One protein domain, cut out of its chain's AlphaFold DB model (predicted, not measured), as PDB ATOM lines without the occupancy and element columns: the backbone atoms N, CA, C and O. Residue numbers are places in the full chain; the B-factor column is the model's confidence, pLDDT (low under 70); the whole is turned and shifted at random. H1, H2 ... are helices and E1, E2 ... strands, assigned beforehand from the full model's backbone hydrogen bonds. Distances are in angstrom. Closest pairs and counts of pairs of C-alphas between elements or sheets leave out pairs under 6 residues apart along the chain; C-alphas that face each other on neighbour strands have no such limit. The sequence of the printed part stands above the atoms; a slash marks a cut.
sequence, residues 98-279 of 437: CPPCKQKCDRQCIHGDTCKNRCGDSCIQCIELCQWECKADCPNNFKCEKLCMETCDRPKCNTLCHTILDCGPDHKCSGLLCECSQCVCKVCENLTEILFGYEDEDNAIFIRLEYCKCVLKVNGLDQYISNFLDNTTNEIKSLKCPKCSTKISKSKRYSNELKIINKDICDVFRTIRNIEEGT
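What this domain is: This is residues 98 to 279 of the 437 residues of an uncharacterized protein of Mytilus coruscus (UniProt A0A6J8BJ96). There is little regular structure: a long winding stretch of loops, residues 98 to 205, covers most of an elongated body, followed by the small hairpin E1 and E2, helix H1, and long helix H2, which reaches one end. The 182 printed residues, with two named strands then two named helices, are mostly helix by class, but named elements hold only 40. The whole is compact, radius of gyration of the C-alphas 18.4 A, spanning 66 by 34 by 27 A.

How they stand to each other: E1, residues 206 to 208, and E2, residues 215 to 217, form an antiparallel hairpin; N 207 and O 216 are within hydrogen-bond range, 2.9 A. H1, residues 218 to 229, and H2, residues 255 to 276, only just touch, with 3 pairs of C-alphas within 8 A, through residues 225 to 229 and 257 to 261 alone; the closest C-alphas, of Leu 229 and Glu 257, are 7.6 A apart. They run the same way at a shallow tilt of 26 degrees. In both helices every O i to N i+4 pair is within hydrogen-bond range.

Where its parts are: E1, 6.9 A long, begins at C-alpha 206 (111.535, 133.647, 122.002); E2 measures 7.1 A, H1 16.8 A. H2, 31.4 A, ends at C-alpha 276 (100.375, 103.409, 90.652).

The domain as a whole: The printed part has no cut. The H1 to H2 link is long; residues 230 to 235 stand free. pLDDT is under 70 at 21 residues, among them 274 to 279.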
ATOM      1  N   CYS A  98     112.155 104.337  99.104       68.56
ATOM      2  CA  CYS A  98     111.240 104.102 100.210       68.56
ATOM      3  C   CYS A  98     109.802 104.025  99.676       68.56
ATOM      4  O   CYS A  98     109.422 104.887  98.880       68.56
ATOM      5  N   PRO A  99     109.008 103.029 100.099       74.81
ATOM      6  CA  PRO A  99     107.603 102.957  99.720       74.81
ATOM      7  C   PRO A  99     106.810 104.137 100.311       74.81
ATOM      8  O   PRO A  99     107.278 104.784 101.260       74.81
ATOM      9  N   PRO A 100     105.594 104.402  99.795       80.38
ATOM     10  CA  PRO A 100     104.696 105.397 100.365       80.38
ATOM     11  C   PRO A 100     104.462 105.171 101.860       80.38
ATOM     12  O   PRO A 100     104.496 104.043 102.365       80.38
ATOM     13  N   CYS A 101     104.214 106.259 102.586       85.75
ATOM     14  CA  CYS A 101     104.003 106.180 104.022       85.75
ATOM     15  C   CYS A 101     102.735 105.382 104.350       85.75
ATOM     16  O   CYS A 101     101.647 105.718 103.898       85.75
ATOM     17  N   LYS A 102     102.863 104.357 105.200       83.12
ATOM     18  CA  LYS A 102     101.727 103.565 105.710       83.12
ATOM     19  C   LYS A 102     101.248 104.010 107.098       83.12
ATOM     20  O   LYS A 102     100.354 103.390 107.669       83.12
ATOM     21  N   GLN A 103     101.873 105.035 107.682       86.56
ATOM     22  CA  GLN A 103     101.524 105.516 109.020       86.56
ATOM     23  C   GLN A 103     100.219 106.322 108.996       86.56
ATOM     24  O   GLN A 103      99.781 106.796 107.945       86.56
ATOM     25  N   LYS A 104      99.581 106.472 110.163       88.12
ATOM     26  CA  LYS A 104      98.441 107.385 110.319       88.12
ATOM     27  C   LYS A 104      98.902 108.816 110.057       88.12
ATOM     28  O   LYS A 104     100.047 109.157 110.343       88.12
ATOM     29  N   CYS A 105      98.023 109.634 109.493       85.44
ATOM     30  CA  CYS A 105      98.324 111.044 109.327       85.44
ATOM     31  C   CYS A 105      98.463 111.703 110.708       85.44
ATOM     32  O   CYS A 105      97.590 111.574 111.558       85.44
ATOM     33  N   ASP A 106      99.569 112.406 110.927       82.19
ATOM     34  CA  ASP A 106      99.900 113.108 112.169       82.19
ATOM     35  C   ASP A 106      99.337 114.539 112.206       82.19
ATOM     36  O   ASP A 106      99.669 115.334 113.086       82.19
ATOM     37  N   ARG A 107      98.494 114.893 111.228       79.62
ATOM     38  CA  ARG A 107      97.864 116.210 111.167       79.62
ATOM     39  C   ARG A 107      96.793 116.336 112.228       79.62
ATOM     40  O   ARG A 107      95.906 115.491 112.331       79.62
ATOM     41  N   GLN A 108      96.844 117.456 112.927       83.12
ATOM     42  CA  GLN A 108      95.841 117.866 113.887       83.12
ATOM     43  C   GLN A 108      95.476 119.318 113.600       83.12
ATOM     44  O   GLN A 108      96.369 120.147 113.397       83.12
ATOM     45  N   CYS A 109      94.184 119.633 113.543       84.69
ATOM     46  CA  CYS A 109      93.760 121.028 113.479       84.69
ATOM     47  C   CYS A 109      93.971 121.710 114.843       84.69
ATOM     48  O   CYS A 109      94.219 121.065 115.865       84.69
ATOM     49  N   ILE A 110      93.860 123.038 114.875       80.38
ATOM     50  CA  ILE A 110      93.952 123.791 116.134       80.38
ATOM     51  C   ILE A 110      92.791 123.481 117.092       80.38
ATOM     52  O   ILE A 110      92.973 123.630 118.297       80.38
ATOM     53  N   HIS A 111      91.663 122.991 116.569       82.62
ATOM     54  CA  HIS A 111      90.484 122.556 117.329       82.62
ATOM     55  C   HIS A 111      90.651 121.179 117.984       82.62
ATOM     56  O   HIS A 111      89.812 120.761 118.772       82.62
ATOM     57  N   GLY A 112      91.756 120.481 117.710       79.38
ATOM     58  CA  GLY A 112      92.092 119.212 118.355       79.38
ATOM     59  C   GLY A 112      91.735 117.966 117.547       79.38
ATOM     60  O   GLY A 112      92.230 116.889 117.890       79.38
ATOM     61  N   ASP A 113      90.994 118.088 116.442       82.12
ATOM     62  CA  ASP A 113      90.711 116.955 115.561       82.12
ATOM     63  C   ASP A 113      91.975 116.462 114.863       82.12
ATOM     64  O   ASP A 113      92.626 117.171 114.090       82.12
ATOM     65  N   THR A 114      92.310 115.201 115.116       84.88
ATOM     66  CA  THR A 114      93.368 114.486 114.405       84.88
ATOM     67  C   THR A 114      92.819 113.854 113.133       84.88
ATOM     68  O   THR A 114      91.754 113.229 113.147       84.88
ATOM     69  N   CYS A 115      93.571 113.945 112.040       85.75
ATOM     70  CA  CYS A 115      93.222 113.303 110.784       85.75
ATOM     71  C   CYS A 115      93.119 111.781 110.966       85.75
ATOM     72  O   CYS A 115      94.057 111.122 111.410       85.75
ATOM     73  N   LYS A 116      91.969 111.213 110.593       85.56
ATOM     74  CA  LYS A 116      91.702 109.769 110.715       85.56
ATOM     75  C   LYS A 116      92.240 108.958 109.528       85.56
ATOM     76  O   LYS A 116      92.265 107.731 109.595       85.56
ATOM     77  N   ASN A 117      92.685 109.633 108.467       86.31
ATOM     78  CA  ASN A 117      93.139 109.004 107.228       86.31
ATOM     79  C   ASN A 117      94.617 108.590 107.306       86.31
ATOM     80  O   ASN A 117      95.359 108.994 108.214       86.31
ATOM     81  N   ARG A 118      95.068 107.768 106.351       86.56
ATOM     82  CA  ARG A 118      96.482 107.389 106.268       86.56
ATOM     83  C   ARG A 118      97.303 108.564 105.745       86.56
ATOM     84  O   ARG A 118      96.803 109.462 105.068       86.56
ATOM     85  N   CYS A 119      98.581 108.586 106.096       85.06
ATOM     86  CA  CYS A 119      99.491 109.601 105.596       85.06
ATOM     87  C   CYS A 119      99.595 109.499 104.066       85.06
ATOM     88  O   CYS A 119      99.899 108.437 103.536       85.06
ATOM     89  N   GLY A 120      99.329 110.605 103.368       76.19
ATOM     90  CA  GLY A 120      99.292 110.652 101.904       76.19
ATOM     91  C   GLY A 120      97.896 110.530 101.292       76.19
ATOM     92  O   GLY A 120      97.745 110.785 100.099       76.19
ATOM     93  N   ASP A 121      96.870 110.215 102.086       80.94
ATOM     94  CA  ASP A 121      95.472 110.407 101.690       80.94
ATOM     95  C   ASP A 121      95.050 111.875 101.811       80.94
ATOM     96  O   ASP A 121      95.634 112.660 102.572       80.94
ATOM     97  N   SER A 122      93.990 112.237 101.081       80.38
ATOM     98  CA  SER A 122      93.316 113.524 101.246       80.38
ATOM     99  C   SER A 122      92.937 113.706 102.711       80.38
ATOM    100  O   SER A 122      92.184 112.917 103.284       80.38
ATOM    101  N   CYS A 123      93.511 114.724 103.342       82.50
ATOM    102  CA  CYS A 123      93.251 115.004 104.745       82.50
ATOM    103  C   CYS A 123      91.859 115.608 104.921       82.50
ATOM    104  O   CYS A 123      91.369 116.320 104.043       82.50
ATOM    105  N   ILE A 124      91.246 115.341 106.075       81.44
ATOM    106  CA  ILE A 124      89.959 115.933 106.437       81.44
ATOM    107  C   ILE A 124      90.128 117.454 106.500       81.44
ATOM    108  O   ILE A 124      91.046 117.967 107.144       81.44
ATOM    109  N   GLN A 125      89.250 118.157 105.797       83.62
ATOM    110  CA  GLN A 125      89.218 119.609 105.746       83.62
ATOM    111  C   GLN A 125      88.397 120.127 106.929       83.62
ATOM    112  O   GLN A 125      87.206 119.847 107.028       83.62
ATOM    113  N   CYS A 126      89.036 120.848 107.851       87.12
ATOM    114  CA  CYS A 126      88.338 121.442 108.988       87.12
ATOM    115  C   CYS A 126      87.570 122.691 108.526       87.12
ATOM    116  O   CYS A 126      88.178 123.664 108.068       87.12
ATOM    117  N   ILE A 127      86.242 122.632 108.644       88.94
ATOM    118  CA  ILE A 127      85.299 123.687 108.243       88.94
ATOM    119  C   ILE A 127      84.874 124.589 109.410       88.94
ATOM    120  O   ILE A 127      83.998 125.429 109.245       88.94
ATOM    121  N   GLU A 128      85.463 124.414 110.593       90.75
ATOM    122  CA  GLU A 128      85.214 125.299 111.732       90.75
ATOM    123  C   GLU A 128      85.934 126.640 111.552       90.75
ATOM    124  O   GLU A 128      86.984 126.716 110.904       90.75
ATOM    125  N   LEU A 129      85.400 127.702 112.161       91.44
ATOM    126  CA  LEU A 129      86.069 129.002 112.211       91.44
ATOM    127  C   LEU A 129      87.405 128.890 112.948       91.44
ATOM    128  O   LEU A 129      87.513 128.240 113.990       91.44
ATOM    129  N   CYS A 130      88.440 129.525 112.411       89.69
ATOM    130  CA  CYS A 130      89.779 129.457 112.970       89.69
ATOM    131  C   CYS A 130      89.854 130.137 114.351       89.69
ATOM    132  O   CYS A 130      89.708 131.347 114.464       89.69
ATOM    133  N   GLN A 131      90.203 129.381 115.396       88.38
ATOM    134  CA  GLN A 131      90.435 129.884 116.763       88.38
ATOM    135  C   GLN A 131      91.791 130.599 116.939       88.38
ATOM    136  O   GLN A 131      92.371 130.632 118.033       88.38
ATOM    137  N   TRP A 132      92.378 131.103 115.852       89.88
ATOM    138  CA  TRP A 132      93.621 131.852 115.945       89.88
ATOM    139  C   TRP A 132      93.326 133.319 116.234       89.88
ATOM    140  O   TRP A 132      93.081 134.118 115.334       89.88
ATOM    141  N   GLU A 133      93.394 133.664 117.513       90.81
ATOM    142  CA  GLU A 133      93.212 135.019 118.015       90.81
ATOM    143  C   GLU A 133      94.308 135.401 119.017       90.81
ATOM    144  O   GLU A 133      95.023 134.553 119.561       90.81
ATOM    145  N   CYS A 134      94.509 136.704 119.194       91.50
ATOM    146  CA  CYS A 134      95.311 137.252 120.276       91.50
ATOM    147  C   CYS A 134      94.675 136.929 121.632       91.50
ATOM    148  O   CYS A 134      93.460 136.804 121.741       91.50
ATOM    149  N   LYS A 135      95.500 136.865 122.683       89.81
ATOM    150  CA  LYS A 135      94.971 136.901 124.050       89.81
ATOM    151  C   LYS A 135      94.255 138.234 124.295       89.81
ATOM    152  O   LYS A 135      94.617 139.243 123.688       89.81
ATOM    153  N   ALA A 136      93.267 138.228 125.188       88.38
ATOM    154  CA  ALA A 136      92.413 139.385 125.471       88.38
ATOM    155  C   ALA A 136      93.185 140.618 125.978       88.38
ATOM    156  O   ALA A 136      92.762 141.747 125.760       88.38
ATOM    157  N   ASP A 137      94.327 140.404 126.630       88.19
ATOM    158  CA  ASP A 137      95.233 141.429 127.154       88.19
ATOM    159  C   ASP A 137      96.235 141.958 126.111       88.19
ATOM    160  O   ASP A 137      97.039 142.844 126.402       88.19
ATOM    161  N   CYS A 138      96.212 141.435 124.882       89.12
ATOM    162  CA  CYS A 138      97.126 141.863 123.836       89.12
ATOM    163  C   CYS A 138      96.619 143.136 123.131       89.12
ATOM    164  O   CYS A 138      95.529 143.111 122.554       89.12
ATOM    165  N   PRO A 139      97.435 144.206 123.031       89.50
ATOM    166  CA  PRO A 139      97.034 145.480 122.422       89.50
ATOM    167  C   PRO A 139      96.660 145.363 120.939       89.50
ATOM    168  O   PRO A 139      95.902 146.177 120.425       89.50
ATOM    169  N   ASN A 140      97.176 144.344 120.248       89.44
ATOM    170  CA  ASN A 140      96.898 144.130 118.833       89.44
ATOM    171  C   ASN A 140      95.491 143.570 118.570       89.44
ATOM    172  O   ASN A 140      94.961 143.774 117.485       89.44
ATOM    173  N   ASN A 141      94.921 142.810 119.517       90.06
ATOM    174  CA  ASN A 141      93.588 142.196 119.421       90.06
ATOM    175  C   ASN A 141      93.247 141.525 118.062       90.06
ATOM    176  O   ASN A 141      92.111 141.552 117.594       90.06
ATOM    177  N   PHE A 142      94.237 140.939 117.382       92.38
ATOM    178  CA  PHE A 142      94.023 140.319 116.076       92.38
ATOM    179  C   PHE A 142      93.282 138.988 116.201       92.38
ATOM    180  O   PHE A 142      93.711 138.121 116.965       92.38
ATOM    181  N   LYS A 143      92.268 138.773 115.362       92.62
ATOM    182  CA  LYS A 143      91.518 137.516 115.230       92.62
ATOM    183  C   LYS A 143      91.460 137.076 113.767       92.62
ATOM    184  O   LYS A 143      91.463 137.919 112.876       92.62
ATOM    185  N   CYS A 144      91.452 135.769 113.535       93.12
ATOM    186  CA  CYS A 144      91.236 135.180 112.217       93.12
ATOM    187  C   CYS A 144      89.730 135.026 111.970       93.12
ATOM    188  O   CYS A 144      89.026 134.514 112.837       93.12
ATOM    189  N   GLU A 145      89.242 135.427 110.797       92.25
ATOM    190  CA  GLU A 145      87.819 135.278 110.431       92.25
ATOM    191  C   GLU A 145      87.583 134.165 109.399       92.25
ATOM    192  O   GLU A 145      86.451 133.888 109.003       92.25
ATOM    193  N   LYS A 146      88.658 133.495 108.973       93.06
ATOM    194  CA  LYS A 146      88.637 132.418 107.980       93.06
ATOM    195  C   LYS A 146      88.329 131.054 108.589       93.06
ATOM    196  O   LYS A 146      88.532 130.817 109.784       93.06
ATOM    197  N   LEU A 147      87.893 130.120 107.744       91.88
ATOM    198  CA  LEU A 147      87.764 128.717 108.136       91.88
ATOM    199  C   LEU A 147      89.149 128.121 108.420       91.88
ATOM    200  O   LEU A 147      90.156 128.526 107.841       91.88
ATOM    201  N   CYS A 148      89.222 127.113 109.288       88.88
ATOM    202  CA  CYS A 148      90.488 126.511 109.701       88.88
ATOM    203  C   CYS A 148      91.314 125.979 108.527       88.88
ATOM    204  O   CYS A 148      92.544 126.012 108.586       88.88
ATOM    205  N   MET A 149      90.664 125.468 107.480       86.25
ATOM    206  CA  MET A 149      91.336 124.999 106.272       86.25
ATOM    207  C   MET A 149      91.937 126.135 105.433       86.25
ATOM    208  O   MET A 149      92.960 125.933 104.779       86.25
ATOM    209  N   GLU A 150      91.308 127.303 105.419       90.44
ATOM    210  CA  GLU A 150      91.708 128.420 104.567       90.44
ATOM    211  C   GLU A 150      92.991 129.074 105.078       90.44
ATOM    212  O   GLU A 150      93.347 128.957 106.250       90.44
ATOM    213  N   THR A 151      93.703 129.787 104.210       90.75
ATOM    214  CA  THR A 151      94.827 130.626 104.637       90.75
ATOM    215  C   THR A 151      94.310 131.686 105.605       90.75
ATOM    216  O   THR A 151      93.385 132.426 105.282       90.75
ATOM    217  N   CYS A 152      94.894 131.746 106.798       90.81
ATOM    218  CA  CYS A 152      94.525 132.720 107.812       90.81
ATOM    219  C   CYS A 152      94.911 134.128 107.346       90.81
ATOM    220  O   CYS A 152      96.015 134.335 106.839       90.81
ATOM    221  N   ASP A 153      94.016 135.084 107.565       89.75
ATOM    222  CA  ASP A 153      94.180 136.513 107.278       89.75
ATOM    223  C   ASP A 153      94.836 137.293 108.429       89.75
ATOM    224  O   ASP A 153      95.326 138.407 108.245       89.75
ATOM    225  N   ARG A 154      94.897 136.684 109.617       88.19
ATOM    226  CA  ARG A 154      95.546 137.246 110.803       88.19
ATOM    227  C   ARG A 154      97.074 137.396 110.627       88.19
ATOM    228  O   ARG A 154      97.746 136.399 110.350       88.19
ATOM    229  N   PRO A 155      97.661 138.580 110.908       89.06
ATOM    230  CA  PRO A 155      99.112 138.772 110.901       89.06
ATOM    231  C   PRO A 155      99.806 138.153 112.131       89.06
ATOM    232  O   PRO A 155      99.193 137.889 113.171       89.06
ATOM    233  N   LYS A 156     101.127 137.944 112.028       91.00
ATOM    234  CA  LYS A 156     101.967 137.466 113.141       91.00
ATOM    235  C   LYS A 156     101.995 138.518 114.259       91.00
ATOM    236  O   LYS A 156     102.283 139.687 114.016       91.00
ATOM    237  N   CYS A 157     101.715 138.097 115.491       90.38
ATOM    238  CA  CYS A 157     101.781 138.966 116.667       90.38
ATOM    239  C   CYS A 157     103.177 138.858 117.291       90.38
ATOM    240  O   CYS A 157     103.612 137.754 117.598       90.38
ATOM    241  N   ASN A 158     103.863 139.986 117.487       90.19
ATOM    242  CA  ASN A 158     105.197 140.038 118.107       90.19
ATOM    243  C   ASN A 158     105.190 140.683 119.499       90.19
ATOM    244  O   ASN A 158     106.246 141.027 120.022       90.19
ATOM    245  N   THR A 159     104.011 140.864 120.101       90.44
ATOM    246  CA  THR A 159     103.890 141.442 121.442       90.44
ATOM    247  C   THR A 159     104.623 140.572 122.458       90.44
ATOM    248  O   THR A 159     104.352 139.374 122.562       90.44
ATOM    249  N   LEU A 160     105.533 141.180 123.214       89.19
ATOM    250  CA  LEU A 160     106.271 140.539 124.295       89.19
ATOM    251  C   LEU A 160     105.351 140.188 125.468       89.19
ATOM    252  O   LEU A 160     104.436 140.928 125.820       89.19
ATOM    253  N   CYS A 161     105.605 139.043 126.088       89.38
ATOM    254  CA  CYS A 161     104.966 138.656 127.333       89.38
ATOM    255  C   CYS A 161     105.662 139.369 128.501       89.38
ATOM    256  O   CYS A 161     106.855 139.188 128.702       89.38
ATOM    257  N   HIS A 162     104.924 140.152 129.289       83.81
ATOM    258  CA  HIS A 162     105.480 140.904 130.425       83.81
ATOM    259  C   HIS A 162     105.255 140.234 131.790       83.81
ATOM    260  O   HIS A 162     105.451 140.861 132.829       83.81
ATOM    261  N   THR A 163     104.849 138.962 131.808       87.25
ATOM    262  CA  THR A 163     104.618 138.205 133.044       87.25
ATOM    263  C   THR A 163     105.920 138.044 133.834       87.25
ATOM    264  O   THR A 163     106.937 137.618 133.280       87.25
ATOM    265  N   ILE A 164     105.877 138.386 135.124       87.31
ATOM    266  CA  ILE A 164     106.943 138.098 136.092       87.31
ATOM    267  C   ILE A 164     106.840 136.620 136.472       87.31
ATOM    268  O   ILE A 164     105.739 136.110 136.675       87.31
ATOM    269  N   LEU A 165     107.972 135.926 136.501       87.50
ATOM    270  CA  LEU A 165     108.046 134.477 136.627       87.50
ATOM    271  C   LEU A 165     108.327 134.046 138.062       87.50
ATOM    272  O   LEU A 165     109.102 134.676 138.774       87.50
ATOM    273  N   ASP A 166     107.794 132.886 138.442       85.69
ATOM    274  CA  ASP A 166     107.981 132.319 139.784       85.69
ATOM    275  C   ASP A 166     109.445 131.959 140.096       85.69
ATOM    276  O   ASP A 166     109.809 131.748 141.251       85.69
ATOM    277  N   CYS A 167     110.311 131.889 139.078       87.62
ATOM    278  CA  CYS A 167     111.733 131.604 139.244       87.62
ATOM    279  C   CYS A 167     112.553 132.783 139.800       87.62
ATOM    280  O   CYS A 167     113.736 132.598 140.081       87.62
ATOM    281  N   GLY A 168     111.964 133.973 139.958       83.75
ATOM    282  CA  GLY A 168     112.608 135.102 140.626       83.75
ATOM    283  C   GLY A 168     111.865 136.428 140.420       83.75
ATOM    284  O   GLY A 168     111.272 136.636 139.364       83.75
ATOM    285  N   PRO A 169     111.931 137.365 141.383       79.25
ATOM    286  CA  PRO A 169     111.192 138.631 141.319       79.25
ATOM    287  C   PRO A 169     111.604 139.527 140.138       79.25
ATOM    288  O   PRO A 169     110.779 140.277 139.623       79.25
ATOM    289  N   ASP A 170     112.848 139.401 139.663       84.06
ATOM    290  CA  ASP A 170     113.378 140.152 138.516       84.06
ATOM    291  C   ASP A 170     113.314 139.367 137.193       84.06
ATOM    292  O   ASP A 170     113.699 139.870 136.133       84.06
ATOM    293  N   HIS A 171     112.817 138.125 137.214       86.38
ATOM    294  CA  HIS A 171     112.746 137.280 136.027       86.38
ATOM    295  C   HIS A 171     111.465 137.559 135.248       86.38
ATOM    296  O   HIS A 171     110.379 137.103 135.597       86.38
ATOM    297  N   LYS A 172     111.600 138.293 134.146       87.81
ATOM    298  CA  LYS A 172     110.504 138.560 133.210       87.81
ATOM    299  C   LYS A 172     110.498 137.541 132.079       87.81
ATOM    300  O   LYS A 172     111.552 137.084 131.634       87.81
ATOM    301  N   CYS A 173     109.308 137.209 131.592       89.56
ATOM    302  CA  CYS A 173     109.164 136.389 130.399       89.56
ATOM    303  C   CYS A 173     109.820 137.070 129.184       89.56
ATOM    304  O   CYS A 173     109.641 138.262 128.949       89.56
ATOM    305  N   SER A 174     110.559 136.299 128.389       88.25
ATOM    306  CA  SER A 174     111.142 136.742 127.109       88.25
ATOM    307  C   SER A 174     110.400 136.145 125.902       88.25
ATOM    308  O   SER A 174     110.888 136.166 124.773       88.25
ATOM    309  N   GLY A 175     109.226 135.555 126.142       89.31
ATOM    310  CA  GLY A 175     108.402 134.903 125.130       89.31
ATOM    311  C   GLY A 175     107.372 135.826 124.472       89.31
ATOM    312  O   GLY A 175     107.121 136.941 124.925       89.31
ATOM    313  N   LEU A 176     106.714 135.330 123.425       90.12
ATOM    314  CA  LEU A 176     105.571 135.992 122.781       90.12
ATOM    315  C   LEU A 176     104.300 135.909 123.633       90.12
ATOM    316  O   LEU A 176     103.888 134.816 123.997       90.12
ATOM    317  N   LEU A 177     103.597 137.017 123.874       89.75
ATOM    318  CA  LEU A 177     102.372 137.045 124.684       89.75
ATOM    319  C   LEU A 177     101.309 136.049 124.186       89.75
ATOM    320  O   LEU A 177     100.789 135.254 124.972       89.75
ATOM    321  N   CYS A 178     101.020 136.058 122.880       87.19
ATOM    322  CA  CYS A 178      99.932 135.281 122.274       87.19
ATOM    323  C   CYS A 178     100.277 133.806 122.015       87.19
ATOM    324  O   CYS A 178      99.370 132.990 121.861       87.19
ATOM    325  N   GLU A 179     101.562 133.451 121.980       84.06
ATOM    326  CA  GLU A 179     102.039 132.076 121.776       84.06
ATOM    327  C   GLU A 179     102.707 131.476 123.030       84.06
ATOM    328  O   GLU A 179     103.141 130.323 123.026       84.06
ATOM    329  N   CYS A 180     102.748 132.227 124.131       77.06
ATOM    330  CA  CYS A 180     103.237 131.778 125.425       77.06
ATOM    331  C   CYS A 180     102.181 130.899 126.113       77.06
ATOM    332  O   CYS A 180     101.304 131.390 126.832       77.06
ATOM    333  N   SER A 181     102.246 129.592 125.843       77.94
ATOM    334  CA  SER A 181     101.572 128.557 126.645       77.94
ATOM    335  C   SER A 181     102.334 128.270 127.939       77.94
ATOM    336  O   SER A 181     101.729 128.036 128.979       77.94
ATOM    337  N   GLN A 182     103.663 128.341 127.875       84.00
ATOM    338  CA  GLN A 182     104.571 128.275 129.008       84.00
ATOM    339  C   GLN A 182     105.601 129.386 128.843       84.00
ATOM    340  O   GLN A 182     106.273 129.450 127.807       84.00
ATOM    341  N   CYS A 183     105.705 130.252 129.851       87.94
ATOM    342  CA  CYS A 183     106.639 131.367 129.825       87.94
ATOM    343  C   CYS A 183     108.081 130.898 129.631       87.94
ATOM    344  O   CYS A 183     108.456 129.785 130.002       87.94
ATOM    345  N   VAL A 184     108.870 131.765 129.001       87.56
ATOM    346  CA  VAL A 184     110.278 131.521 128.695       87.56
ATOM    347  C   VAL A 184     111.117 132.439 129.566       87.56
ATOM    348  O   VAL A 184     110.935 133.656 129.514       87.56
ATOM    349  N   CYS A 185     112.033 131.865 130.340       88.06
ATOM    350  CA  CYS A 185     112.971 132.624 131.161       88.06
ATOM    351  C   CYS A 185     114.369 132.586 130.536       88.06
ATOM    352  O   CYS A 185     115.021 131.545 130.584       88.06
ATOM    353  N   LYS A 186     114.867 133.714 130.005       80.06
ATOM    354  CA  LYS A 186     116.224 133.790 129.419       80.06
ATOM    355  C   LYS A 186     117.316 133.384 130.421       80.06
ATOM    356  O   LYS A 186     118.260 132.700 130.038       80.06
ATOM    357  N   VAL A 187     117.158 133.763 131.695       80.00
ATOM    358  CA  VAL A 187     118.140 133.509 132.766       80.00
ATOM    359  C   VAL A 187     118.164 132.035 133.173       80.00
ATOM    360  O   VAL A 187     119.220 131.410 133.162       80.00
ATOM    361  N   CYS A 188     117.009 131.453 133.508       81.38
ATOM    362  CA  CYS A 188     116.948 130.079 134.019       81.38
ATOM    363  C   CYS A 188     117.125 129.011 132.935       81.38
ATOM    364  O   CYS A 188     117.605 127.923 133.236       81.38
ATOM    365  N   GLU A 189     116.729 129.292 131.691       77.19
ATOM    366  CA  GLU A 189     116.829 128.317 130.597       77.19
ATOM    367  C   GLU A 189     118.173 128.363 129.862       77.19
ATOM    368  O   GLU A 189     118.361 127.594 128.923       77.19
ATOM    369  N   ASN A 190     119.097 129.237 130.291       72.25
ATOM    370  CA  ASN A 190     120.443 129.399 129.734       72.25
ATOM    371  C   ASN A 190     120.448 129.371 128.195       72.25
ATOM    372  O   ASN A 190     121.115 128.552 127.562       72.25
ATOM    373  N   LEU A 191     119.642 130.248 127.591       70.06
ATOM    374  CA  LEU A 191     119.428 130.325 126.141       70.06
ATOM    375  C   LEU A 191     120.607 131.024 125.437       70.06
ATOM    376  O   LEU A 191     120.427 132.051 124.792       70.06
ATOM    377  N   THR A 192     121.815 130.490 125.629       58.38
ATOM    378  CA  THR A 192     123.096 131.023 125.133       58.38
ATOM    379  C   THR A 192     123.633 130.272 123.907       58.38
ATOM    380  O   THR A 192     124.639 130.675 123.329       58.38
ATOM    381  N   GLU A 193     122.983 129.180 123.490       59.22
ATOM    382  CA  GLU A 193     123.371 128.414 122.300       59.22
ATOM    383  C   GLU A 193     123.004 129.158 121.015       59.22
ATOM    384  O   GLU A 193     121.883 129.044 120.535       59.22
ATOM    385  N   ILE A 194     123.982 129.846 120.427       61.44
ATOM    386  CA  ILE A 194     123.860 130.554 119.150       61.44
ATOM    387  C   ILE A 194     123.464 129.571 118.027       61.44
ATOM    388  O   ILE A 194     124.318 128.918 117.430       61.44
ATOM    389  N   LEU A 195     122.170 129.481 117.706       70.88
ATOM    390  CA  LEU A 195     121.653 128.695 116.581       70.88
ATOM    391  C   LEU A 195     121.529 129.550 115.310       70.88
ATOM    392  O   LEU A 195     121.766 129.055 114.211       70.88
ATOM    393  N   PHE A 196     121.187 130.836 115.454       69.75
ATOM    394  CA  PHE A 196     120.968 131.754 114.322       69.75
ATOM    395  C   PHE A 196     121.911 132.969 114.263       69.75
ATOM    396  O   PHE A 196     121.724 133.831 113.409       69.75
ATOM    397  N   GLY A 197     122.910 133.067 115.146       59.47
ATOM    398  CA  GLY A 197     123.958 134.102 115.068       59.47
ATOM    399  C   GLY A 197     123.646 135.460 115.715       59.47
ATOM    400  O   GLY A 197     124.536 136.298 115.771       59.47
ATOM    401  N   TYR A 198     122.425 135.688 116.214       53.69
ATOM    402  CA  TYR A 198     121.986 136.987 116.766       53.69
ATOM    403  C   TYR A 198     121.343 136.871 118.160       53.69
ATOM    404  O   TYR A 198     120.525 137.702 118.547       53.69
ATOM    405  N   GLU A 199     121.583 135.788 118.893       55.69
ATOM    406  CA  GLU A 199     120.814 135.448 120.109       55.69
ATOM    407  C   GLU A 199     121.196 136.284 121.340       55.69
ATOM    408  O   GLU A 199     120.458 136.331 122.326       55.69
ATOM    409  N   ASP A 200     122.282 137.039 121.208       54.59
ATOM    410  CA  ASP A 200     122.930 137.827 122.251       54.59
ATOM    411  C   ASP A 200     122.239 139.185 122.478       54.59
ATOM    412  O   ASP A 200     122.501 139.864 123.467       54.59
ATOM    413  N   GLU A 201     121.325 139.585 121.586       65.50
ATOM    414  CA  GLU A 201     120.580 140.841 121.701       65.50
ATOM    415  C   GLU A 201     119.671 140.847 122.947       65.50
ATOM    416  O   GLU A 201     118.885 139.923 123.189       65.50
ATOM    417  N   ASP A 202     119.715 141.934 123.724       63.16
ATOM    418  CA  ASP A 202     118.924 142.079 124.957       63.16
ATOM    419  C   ASP A 202     117.407 142.044 124.718       63.16
ATOM    420  O   ASP A 202     116.651 141.598 125.580       63.16
ATOM    421  N   ASN A 203     116.966 142.409 123.512       70.06
ATOM    422  CA  ASN A 203     115.557 142.427 123.110       70.06
ATOM    423  C   ASN A 203     115.125 141.170 122.333       70.06
ATOM    424  O   ASN A 203     114.120 141.193 121.617       70.06
ATOM    425  N   ALA A 204     115.883 140.073 122.423       80.50
ATOM    426  CA  ALA A 204     115.532 138.832 121.746       80.50
ATOM    427  C   ALA A 204     114.184 138.279 122.247       80.50
ATOM    428  O   ALA A 204     113.976 138.053 123.439       80.50
ATOM    429  N   ILE A 205     113.274 138.030 121.302       87.25
ATOM    430  CA  ILE A 205     111.968 137.419 121.557       87.25
ATOM    431  C   ILE A 205     112.055 135.929 121.247       87.25
ATOM    432  O   ILE A 205     112.575 135.540 120.196       87.25
ATOM    433  N   PHE A 206     111.496 135.100 122.124       88.88
ATOM    434  CA  PHE A 206     111.535 133.647 122.002       88.88
ATOM    435  C   PHE A 206     110.146 133.026 121.805       88.88
ATOM    436  O   PHE A 206     109.118 133.550 122.238       88.88
ATOM    437  N   ILE A 207     110.120 131.863 121.159       89.56
ATOM    438  CA  ILE A 207     108.938 131.009 121.025       89.56
ATOM    439  C   ILE A 207     109.276 129.592 121.477       89.56
ATOM    440  O   ILE A 207     110.331 129.054 121.137       89.56
ATOM    441  N   ARG A 208     108.366 128.975 122.236       90.38
ATOM    442  CA  ARG A 208     108.444 127.561 122.611       90.38
ATOM    443  C   ARG A 208     107.539 126.743 121.698       90.38
ATOM    444  O   ARG A 208     106.330 126.963 121.665       90.38
ATOM    445  N   LEU A 209     108.114 125.790 120.970       89.44
ATOM    446  CA  LEU A 209     107.337 124.902 120.101       89.44
ATOM    447  C   LEU A 209     106.503 123.909 120.922       89.44
ATOM    448  O   LEU A 209     106.956 123.386 121.937       89.44
ATOM    449  N   GLU A 210     105.282 123.615 120.472       82.50
ATOM    450  CA  GLU A 210     104.309 122.857 121.270       82.50
ATOM    451  C   GLU A 210     104.715 121.390 121.493       82.50
ATOM    452  O   GLU A 210     104.521 120.881 122.596       82.50
ATOM    453  N   TYR A 211     105.319 120.734 120.495       82.38
ATOM    454  CA  TYR A 211     105.686 119.313 120.568       82.38
ATOM    455  C   TYR A 211     107.083 119.070 121.130       82.38
ATOM    456  O   TYR A 211     107.226 118.388 122.138       82.38
ATOM    457  N   CYS A 212     108.122 119.627 120.504       88.50
ATOM    458  CA  CYS A 212     109.496 119.380 120.941       88.50
ATOM    459  C   CYS A 212     109.927 120.232 122.140       88.50
ATOM    460  O   CYS A 212     111.020 120.022 122.656       88.50
ATOM    461  N   LYS A 213     109.109 121.213 122.555       88.88
ATOM    462  CA  LYS A 213     109.374 122.151 123.662       88.88
ATOM    463  C   LYS A 213     110.673 122.958 123.540       88.88
ATOM    464  O   LYS A 213     111.000 123.708 124.461       88.88
ATOM    465  N   CYS A 214     111.368 122.867 122.403       88.94
ATOM    466  CA  CYS A 214     112.531 123.684 122.100       88.94
ATOM    467  C   CYS A 214     112.141 125.162 122.095       88.94
ATOM    468  O   CYS A 214     111.105 125.543 121.538       88.94
ATOM    469  N   VAL A 215     113.001 125.968 122.708       89.00
ATOM    470  CA  VAL A 215     112.917 127.425 122.710       89.00
ATOM    471  C   VAL A 215     113.832 127.953 121.623       89.00
ATOM    472  O   VAL A 215     114.990 127.548 121.544       89.00
ATOM    473  N   LEU A 216     113.291 128.806 120.759       88.88
ATOM    474  CA  LEU A 216     113.983 129.347 119.593       88.88
ATOM    475  C   LEU A 216     113.730 130.852 119.498       88.88
ATOM    476  O   LEU A 216     112.636 131.313 119.837       88.88
ATOM    477  N   LYS A 217     114.713 131.615 119.007       88.81
ATOM    478  CA  LYS A 217     114.526 133.040 118.702       88.81
ATOM    479  C   LYS A 217     113.512 133.192 117.564       88.81
ATOM    480  O   LYS A 217     113.639 132.546 116.522       88.81
ATOM    481  N   VAL A 218     112.526 134.068 117.751       89.69
ATOM    482  CA  VAL A 218     111.413 134.272 116.809       89.69
ATOM    483  C   VAL A 218     111.914 134.706 115.436       89.69
ATOM    484  O   VAL A 218     111.561 134.079 114.445       89.69
ATOM    485  N   ASN A 219     112.784 135.718 115.374       87.75
ATOM    486  CA  ASN A 219     113.294 136.239 114.101       87.75
ATOM    487  C   ASN A 219     114.080 135.176 113.315       87.75
ATOM    488  O   ASN A 219     113.909 135.057 112.105       87.75
ATOM    489  N   GLY A 220     114.898 134.373 114.008       88.31
ATOM    490  CA  GLY A 220     115.661 133.291 113.382       88.31
ATOM    491  C   GLY A 220     114.758 132.183 112.842       88.31
ATOM    492  O   GLY A 220     114.944 131.719 111.718       88.31
ATOM    493  N   LEU A 221     113.721 131.808 113.597       90.44
ATOM    494  CA  LEU A 221     112.752 130.811 113.149       90.44
ATOM    495  C   LEU A 221     111.863 131.322 112.004       90.44
ATOM    496  O   LEU A 221     111.576 130.562 111.082       90.44
ATOM    497  N   ASP A 222     111.457 132.595 112.032       91.50
ATOM    498  CA  ASP A 222     110.713 133.232 110.942       91.50
ATOM    499  C   ASP A 222     111.527 133.180 109.636       91.50
ATOM    500  O   ASP A 222     111.014 132.714 108.620       91.50
ATOM    501  N   GLN A 223     112.809 133.566 109.678       89.69
ATOM    502  CA  GLN A 223     113.703 133.517 108.516       89.69
ATOM    503  C   GLN A 223     113.955 132.083 108.031       89.69
ATOM    504  O   GLN A 223     113.932 131.824 106.830       89.69
ATOM    505  N   TYR A 224     114.157 131.136 108.953       90.69
ATOM    506  CA  TYR A 224     114.319 129.719 108.624       90.69
ATOM    507  C   TYR A 224     113.118 129.174 107.841       90.69
ATOM    508  O   TYR A 224     113.298 128.486 106.839       90.69
ATOM    509  N   ILE A 225     111.894 129.500 108.270       91.31
ATOM    510  CA  ILE A 225     110.668 129.030 107.612       91.31
ATOM    511  C   ILE A 225     110.458 129.729 106.265       91.31
ATOM    512  O   ILE A 225     110.078 129.063 105.307       91.31
ATOM    513  N   SER A 226     110.737 131.032 106.161       89.56
ATOM    514  CA  SER A 226     110.682 131.743 104.878       89.56
ATOM    515  C   SER A 226     111.647 131.136 103.857       89.56
ATOM    516  O   SER A 226     111.213 130.712 102.791       89.56
ATOM    517  N   ASN A 227     112.917 130.948 104.228       88.50
ATOM    518  CA  ASN A 227     113.914 130.320 103.354       88.50
ATOM    519  C   ASN A 227     113.540 128.877 102.973       88.50
ATOM    520  O   ASN A 227     113.875 128.411 101.887       88.50
ATOM    521  N   PHE A 228     112.854 128.154 103.865       87.44
ATOM    522  CA  PHE A 228     112.362 126.806 103.586       87.44
ATOM    523  C   PHE A 228     111.279 126.792 102.497       87.44
ATOM    524  O   PHE A 228     111.223 125.848 101.712       87.44
ATOM    525  N   LEU A 229     110.423 127.816 102.448       85.38
ATOM    526  CA  LEU A 229     109.384 127.952 101.424       85.38
ATOM    527  C   LEU A 229     109.930 128.495 100.099       85.38
ATOM    528  O   LEU A 229     109.461 128.080  99.044       85.38
ATOM    529  N   ASP A 230     110.942 129.359 100.149       81.50
ATOM    530  CA  ASP A 230     111.576 129.960  98.966       81.50
ATOM    531  C   ASP A 230     112.558 129.008  98.250       81.50
ATOM    532  O   ASP A 230     113.232 129.393  97.292       81.50
ATOM    533  N   ASN A 231     112.676 127.766  98.727       66.12
ATOM    534  CA  ASN A 231     113.743 126.837  98.383       66.12
ATOM    535  C   ASN A 231     113.868 126.600  96.864       66.12
ATOM    536  O   ASN A 231     113.046 125.934  96.234       66.12
ATOM    537  N   THR A 232     114.964 127.098  96.290       55.16
ATOM    538  CA  THR A 232     115.293 127.036  94.854       55.16
ATOM    539  C   THR A 232     115.592 125.622  94.349       55.16
ATOM    540  O   THR A 232     115.708 125.406  93.144       55.16
ATOM    541  N   THR A 233     115.717 124.645  95.253       57.06
ATOM    542  CA  THR A 233     116.043 123.251  94.927       57.06
ATOM    543  C   THR A 233     114.829 122.406  94.523       57.06
ATOM    544  O   THR A 233     115.007 121.241  94.170       57.06
ATOM    545  N   ASN A 234     113.603 122.958  94.553       65.06
ATOM    546  CA  ASN A 234     112.339 122.246  94.285       65.06
ATOM    547  C   ASN A 234     112.133 120.973  95.143       65.06
ATOM    548  O   ASN A 234     111.345 120.089  94.794       65.06
ATOM    549  N   GLU A 235     112.831 120.846  96.273       77.94
ATOM    550  CA  GLU A 235     112.719 119.679  97.144       77.94
ATOM    551  C   GLU A 235     111.530 119.802  98.105       77.94
ATOM    552  O   GLU A 235     111.568 120.553  99.079       77.94
ATOM    553  N   ILE A 236     110.492 118.990  97.889       82.50
ATOM    554  CA  ILE A 236     109.336 118.911  98.791       82.50
ATOM    555  C   ILE A 236     109.705 118.049 100.002       82.50
ATOM    556  O   ILE A 236     109.952 116.846  99.876       82.50
ATOM    557  N   LYS A 237     109.747 118.659 101.190       84.56
ATOM    558  CA  LYS A 237     110.085 118.008 102.468       84.56
ATOM    559  C   LYS A 237     109.191 118.548 103.590       84.56
ATOM    560  O   LYS A 237     108.609 119.622 103.482       84.56
ATOM    561  N   SER A 238     109.079 117.813 104.695       87.19
ATOM    562  CA  SER A 238     108.388 118.290 105.900       87.19
ATOM    563  C   SER A 238     109.233 119.304 106.677       87.19
ATOM    564  O   SER A 238     110.428 119.069 106.867       87.19
ATOM    565  N   LEU A 239     108.607 120.347 107.227       90.12
ATOM    566  CA  LEU A 239     109.280 121.312 108.099       90.12
ATOM    567  C   LEU A 239     109.700 120.674 109.431       90.12
ATOM    568  O   LEU A 239     108.902 120.009 110.103       90.12
ATOM    569  N   LYS A 240     110.951 120.903 109.833       91.00
ATOM    570  CA  LYS A 240     111.548 120.337 111.047       91.00
ATOM    571  C   LYS A 240     112.073 121.428 111.969       91.00
ATOM    572  O   LYS A 240     112.427 122.516 111.536       91.00
ATOM    573  N   CYS A 241     112.122 121.120 113.259       91.25
ATOM    574  CA  CYS A 241     112.748 121.972 114.251       91.25
ATOM    575  C   CYS A 241     114.257 122.045 113.976       91.25
ATOM    576  O   CYS A 241     114.898 120.995 113.941       91.25
ATOM    577  N   PRO A 242     114.846 123.241 113.845       90.06
ATOM    578  CA  PRO A 242     116.271 123.382 113.550       90.06
ATOM    579  C   PRO A 242     117.176 122.905 114.698       90.06
ATOM    580  O   PRO A 242     118.315 122.536 114.452       90.06
ATOM    581  N   LYS A 243     116.663 122.843 115.937       88.75
ATOM    582  CA  LYS A 243     117.424 122.381 117.110       88.75
ATOM    583  C   LYS A 243     117.424 120.860 117.286       88.75
ATOM    584  O   LYS A 243     118.448 120.276 117.609       88.75
ATOM    585  N   CYS A 244     116.276 120.205 117.109       89.56
ATOM    586  CA  CYS A 244     116.115 118.781 117.448       89.56
ATOM    587  C   CYS A 244     115.588 117.915 116.299       89.56
ATOM    588  O   CYS A 244     115.276 116.745 116.501       89.56
ATOM    589  N   SER A 245     115.417 118.487 115.105       88.19
ATOM    590  CA  SER A 245     114.876 117.822 113.911       88.19
ATOM    591  C   SER A 245     113.461 117.238 114.047       88.19
ATOM    592  O   SER A 245     112.965 116.610 113.111       88.19
ATOM    593  N   THR A 246     112.767 117.473 115.165       89.69
ATOM    594  CA  THR A 246     111.370 117.049 115.339       89.69
ATOM    595  C   THR A 246     110.475 117.810 114.366       89.69
ATOM    596  O   THR A 246     110.590 119.029 114.242       89.69
ATOM    597  N   LYS A 247     109.569 117.107 113.682       89.31
ATOM    598  CA  LYS A 247     108.630 117.708 112.729       89.31
ATOM    599  C   LYS A 247     107.779 118.794 113.394       89.31
ATOM    600  O   LYS A 247     107.178 118.573 114.444       89.31
ATOM    601  N   ILE A 248     107.693 119.954 112.749       88.94
ATOM    602  CA  ILE A 248     106.781 121.026 113.151       88.94
ATOM    603  C   ILE A 248     105.464 120.786 112.414       88.94
ATOM    604  O   ILE A 248     105.361 121.058 111.223       88.94
ATOM    605  N   SER A 249     104.467 120.230 113.101       82.56
ATOM    606  CA  SER A 249     103.146 119.939 112.516       82.56
ATOM    607  C   SER A 249     102.027 120.841 113.040       82.56
ATOM    608  O   SER A 249     100.985 120.947 112.398       82.56
ATOM    609  N   LYS A 250     102.241 121.518 114.176       82.00
ATOM    610  CA  LYS A 250     101.267 122.405 114.822       82.00
ATOM    611  C   LYS A 250     101.955 123.680 115.291       82.00
ATOM    612  O   LYS A 250     102.910 123.641 116.062       82.00
ATOM    613  N   SER A 251     101.467 124.809 114.799       86.75
ATOM    614  CA  SER A 251     101.823 126.144 115.265       86.75
ATOM    615  C   SER A 251     100.736 127.106 114.816       86.75
ATOM    616  O   SER A 251     100.376 127.109 113.640       86.75
ATOM    617  N   LYS A 252     100.228 127.932 115.737       86.75
ATOM    618  CA  LYS A 252      99.284 128.998 115.384       86.75
ATOM    619  C   LYS A 252      99.971 130.044 114.493       86.75
ATOM    620  O   LYS A 252      99.481 130.340 113.412       86.75
ATOM    621  N   ARG A 253     101.164 130.501 114.901       90.31
ATOM    622  CA  ARG A 253     101.978 131.513 114.200       90.31
ATOM    623  C   ARG A 253     102.344 131.133 112.767       90.31
ATOM    624  O   ARG A 253     102.324 131.997 111.898       90.31
ATOM    625  N   TYR A 254     102.688 129.864 112.548       90.81
ATOM    626  CA  TYR A 254     103.138 129.342 111.252       90.81
ATOM    627  C   TYR A 254     102.057 128.527 110.538       90.81
ATOM    628  O   TYR A 254     102.358 127.648 109.732       90.81
ATOM    629  N   SER A 255     100.780 128.745 110.877       88.75
ATOM    630  CA  SER A 255      99.696 127.917 110.348       88.75
ATOM    631  C   SER A 255      99.592 128.001 108.825       88.75
ATOM    632  O   SER A 255      99.210 127.008 108.209       88.75
ATOM    633  N   ASN A 256      99.898 129.151 108.223       90.00
ATOM    634  CA  ASN A 256      99.797 129.349 106.777       90.00
ATOM    635  C   ASN A 256     100.905 128.590 106.042       90.00
ATOM    636  O   ASN A 256     100.629 127.823 105.124       90.00
ATOM    637  N   GLU A 257     102.140 128.727 106.510       91.44
ATOM    638  CA  GLU A 257     103.313 128.035 105.983       91.44
ATOM    639  C   GLU A 257     103.148 126.514 106.105       91.44
ATOM    640  O   GLU A 257     103.344 125.771 105.143       91.44
ATOM    641  N   LEU A 258     102.668 126.041 107.261       88.94
ATOM    642  CA  LEU A 258     102.357 124.629 107.469       88.94
ATOM    643  C   LEU A 258     101.253 124.127 106.533       88.94
ATOM    644  O   LEU A 258     101.331 122.983 106.090       88.94
ATOM    645  N   LYS A 259     100.231 124.934 106.214       87.56
ATOM    646  CA  LYS A 259      99.177 124.568 105.245       87.56
ATOM    647  C   LYS A 259      99.737 124.403 103.833       87.56
ATOM    648  O   LYS A 259      99.369 123.430 103.176       87.56
ATOM    649  N   ILE A 260     100.641 125.286 103.399       88.56
ATOM    650  CA  ILE A 260     101.308 125.214 102.085       88.56
ATOM    651  C   ILE A 260     102.125 123.925 101.976       88.56
ATOM    652  O   ILE A 260     101.817 123.079 101.142       88.56
ATOM    653  N   ILE A 261     103.061 123.703 102.905       88.56
ATOM    654  CA  ILE A 261     103.914 122.499 102.929       88.56
ATOM    655  C   ILE A 261     103.061 121.225 102.924       88.56
ATOM    656  O   ILE A 261     103.340 120.241 102.240       88.56
ATOM    657  N   ASN A 262     101.980 121.237 103.698       85.38
ATOM    658  CA  ASN A 262     101.057 120.120 103.768       85.38
ATOM    659  C   ASN A 262     100.308 119.875 102.452       85.38
ATOM    660  O   ASN A 262     100.054 118.714 102.111       85.38
ATOM    661  N   LYS A 263      99.929 120.930 101.733       85.00
ATOM    662  CA  LYS A 263      99.309 120.816 100.416       85.00
ATOM    663  C   LYS A 263     100.285 120.186  99.421       85.00
ATOM    664  O   LYS A 263      99.925 119.176  98.821       85.00
ATOM    665  N   ASP A 264     101.522 120.674  99.367       87.88
ATOM    666  CA  ASP A 264     102.555 120.166  98.455       87.88
ATOM    667  C   ASP A 264     102.850 118.683  98.705       87.88
ATOM    668  O   ASP A 264     102.857 117.867  97.783       87.88
ATOM    669  N   ILE A 265     102.994 118.288  99.976       85.56
ATOM    670  CA  ILE A 265     103.178 116.879 100.354       85.56
ATOM    671  C   ILE A 265     101.976 116.029  99.909       85.56
ATOM    672  O   ILE A 265     102.163 114.943  99.360       85.56
ATOM    673  N   CYS A 266     100.740 116.489 100.136       82.88
ATOM    674  CA  CYS A 266      99.538 115.775  99.692       82.88
ATOM    675  C   CYS A 266      99.482 115.623  98.165       82.88
ATOM    676  O   CYS A 266      99.100 114.560  97.673       82.88
ATOM    677  N   ASP A 267      99.880 116.652  97.421       83.94
ATOM    678  CA  ASP A 267      99.892 116.643  95.958       83.94
ATOM    679  C   ASP A 267     100.948 115.674  95.394       83.94
ATOM    680  O   ASP A 267     100.674 114.972  94.413       83.94
ATOM    681  N   VAL A 268     102.093 115.516  96.070       84.62
ATOM    682  CA  VAL A 268     103.078 114.463  95.756       84.62
ATOM    683  C   VAL A 268     102.466 113.073  95.919       84.62
ATOM    684  O   VAL A 268     102.546 112.258  95.001       84.62
ATOM    685  N   PHE A 269     101.807 112.789  97.047       83.12
ATOM    686  CA  PHE A 269     101.178 111.477  97.255       83.12
ATOM    687  C   PHE A 269     100.039 111.201  96.273       83.12
ATOM    688  O   PHE A 269      99.888 110.067  95.823       83.12
ATOM    689  N   ARG A 270      99.261 112.226  95.903       80.44
ATOM    690  CA  ARG A 270      98.229 112.111  94.863       80.44
ATOM    691  C   ARG A 270      98.846 111.740  93.517       80.44
ATOM    692  O   ARG A 270      98.353 110.842  92.848       80.44
ATOM    693  N   THR A 271      99.950 112.391  93.156       79.69
ATOM    694  CA  THR A 271     100.690 112.097  91.921       79.69
ATOM    695  C   THR A 271     101.230 110.668  91.915       79.69
ATOM    696  O   THR A 271     101.025 109.950  90.942       79.69
ATOM    697  N   ILE A 272     101.853 110.221  93.013       77.12
ATOM    698  CA  ILE A 272     102.357 108.843  93.150       77.12
ATOM    699  C   ILE A 272     101.219 107.831  92.978       77.12
ATOM    700  O   ILE A 272     101.352 106.886  92.206       77.12
ATOM    701  N   ARG A 273     100.075 108.068  93.625       74.69
ATOM    702  CA  ARG A 273      98.904 107.191  93.530       74.69
ATOM    703  C   ARG A 273      98.336 107.123  92.115       74.69
ATOM    704  O   ARG A 273      98.061 106.036  91.632       74.69
ATOM    705  N   ASN A 274      98.226 108.256  91.422       69.62
ATOM    706  CA  ASN A 274      97.759 108.286  90.031       69.62
ATOM    707  C   ASN A 274      98.688 107.508  89.081       69.62
ATOM    708  O   ASN A 274      98.229 106.935  88.088       69.62
ATOM    709  N   ILE A 275      99.993 107.483  89.378       65.62
ATOM    710  CA  ILE A 275     100.977 106.672  88.650       65.62
ATOM    711  C   ILE A 275     100.762 105.180  88.948       65.62
ATOM    712  O   ILE A 275     100.710 104.388  88.008       65.62
ATOM    713  N   GLU A 276     100.599 104.801  90.220       64.44
ATOM    714  CA  GLU A 276     100.375 103.409  90.652       64.44
ATOM    715  C   GLU A 276      99.037 102.838  90.145       64.44
ATOM    716  O   GLU A 276      98.989 101.720  89.640       64.44
ATOM    717  N   GLU A 277      97.959 103.624  90.198       65.44
ATOM    718  CA  GLU A 277      96.617 103.261  89.713       65.44
ATOM    719  C   GLU A 277      96.487 103.376  88.178       65.44
ATOM    720  O   GLU A 277      95.474 102.993  87.588       65.44
ATOM    721  N   GLY A 278      97.518 103.890  87.495       52.44
ATOM    722  CA  GLY A 278      97.583 103.954  86.036       52.44
ATOM    723  C   GLY A 278      96.556 104.894  85.390       52.44
ATOM    724  O   GLY A 278      96.179 104.672  84.232       52.44
ATOM    725  N   THR A 279      96.093 105.919  86.108       53.50
ATOM    726  CA  THR A 279      95.135 106.930  85.625       53.50
ATOM    727  C   THR A 279      95.813 108.092  84.887       53.50
ATOM    728  O   THR A 279      95.151 108.815  84.142       53.50
TER     729      THR A 279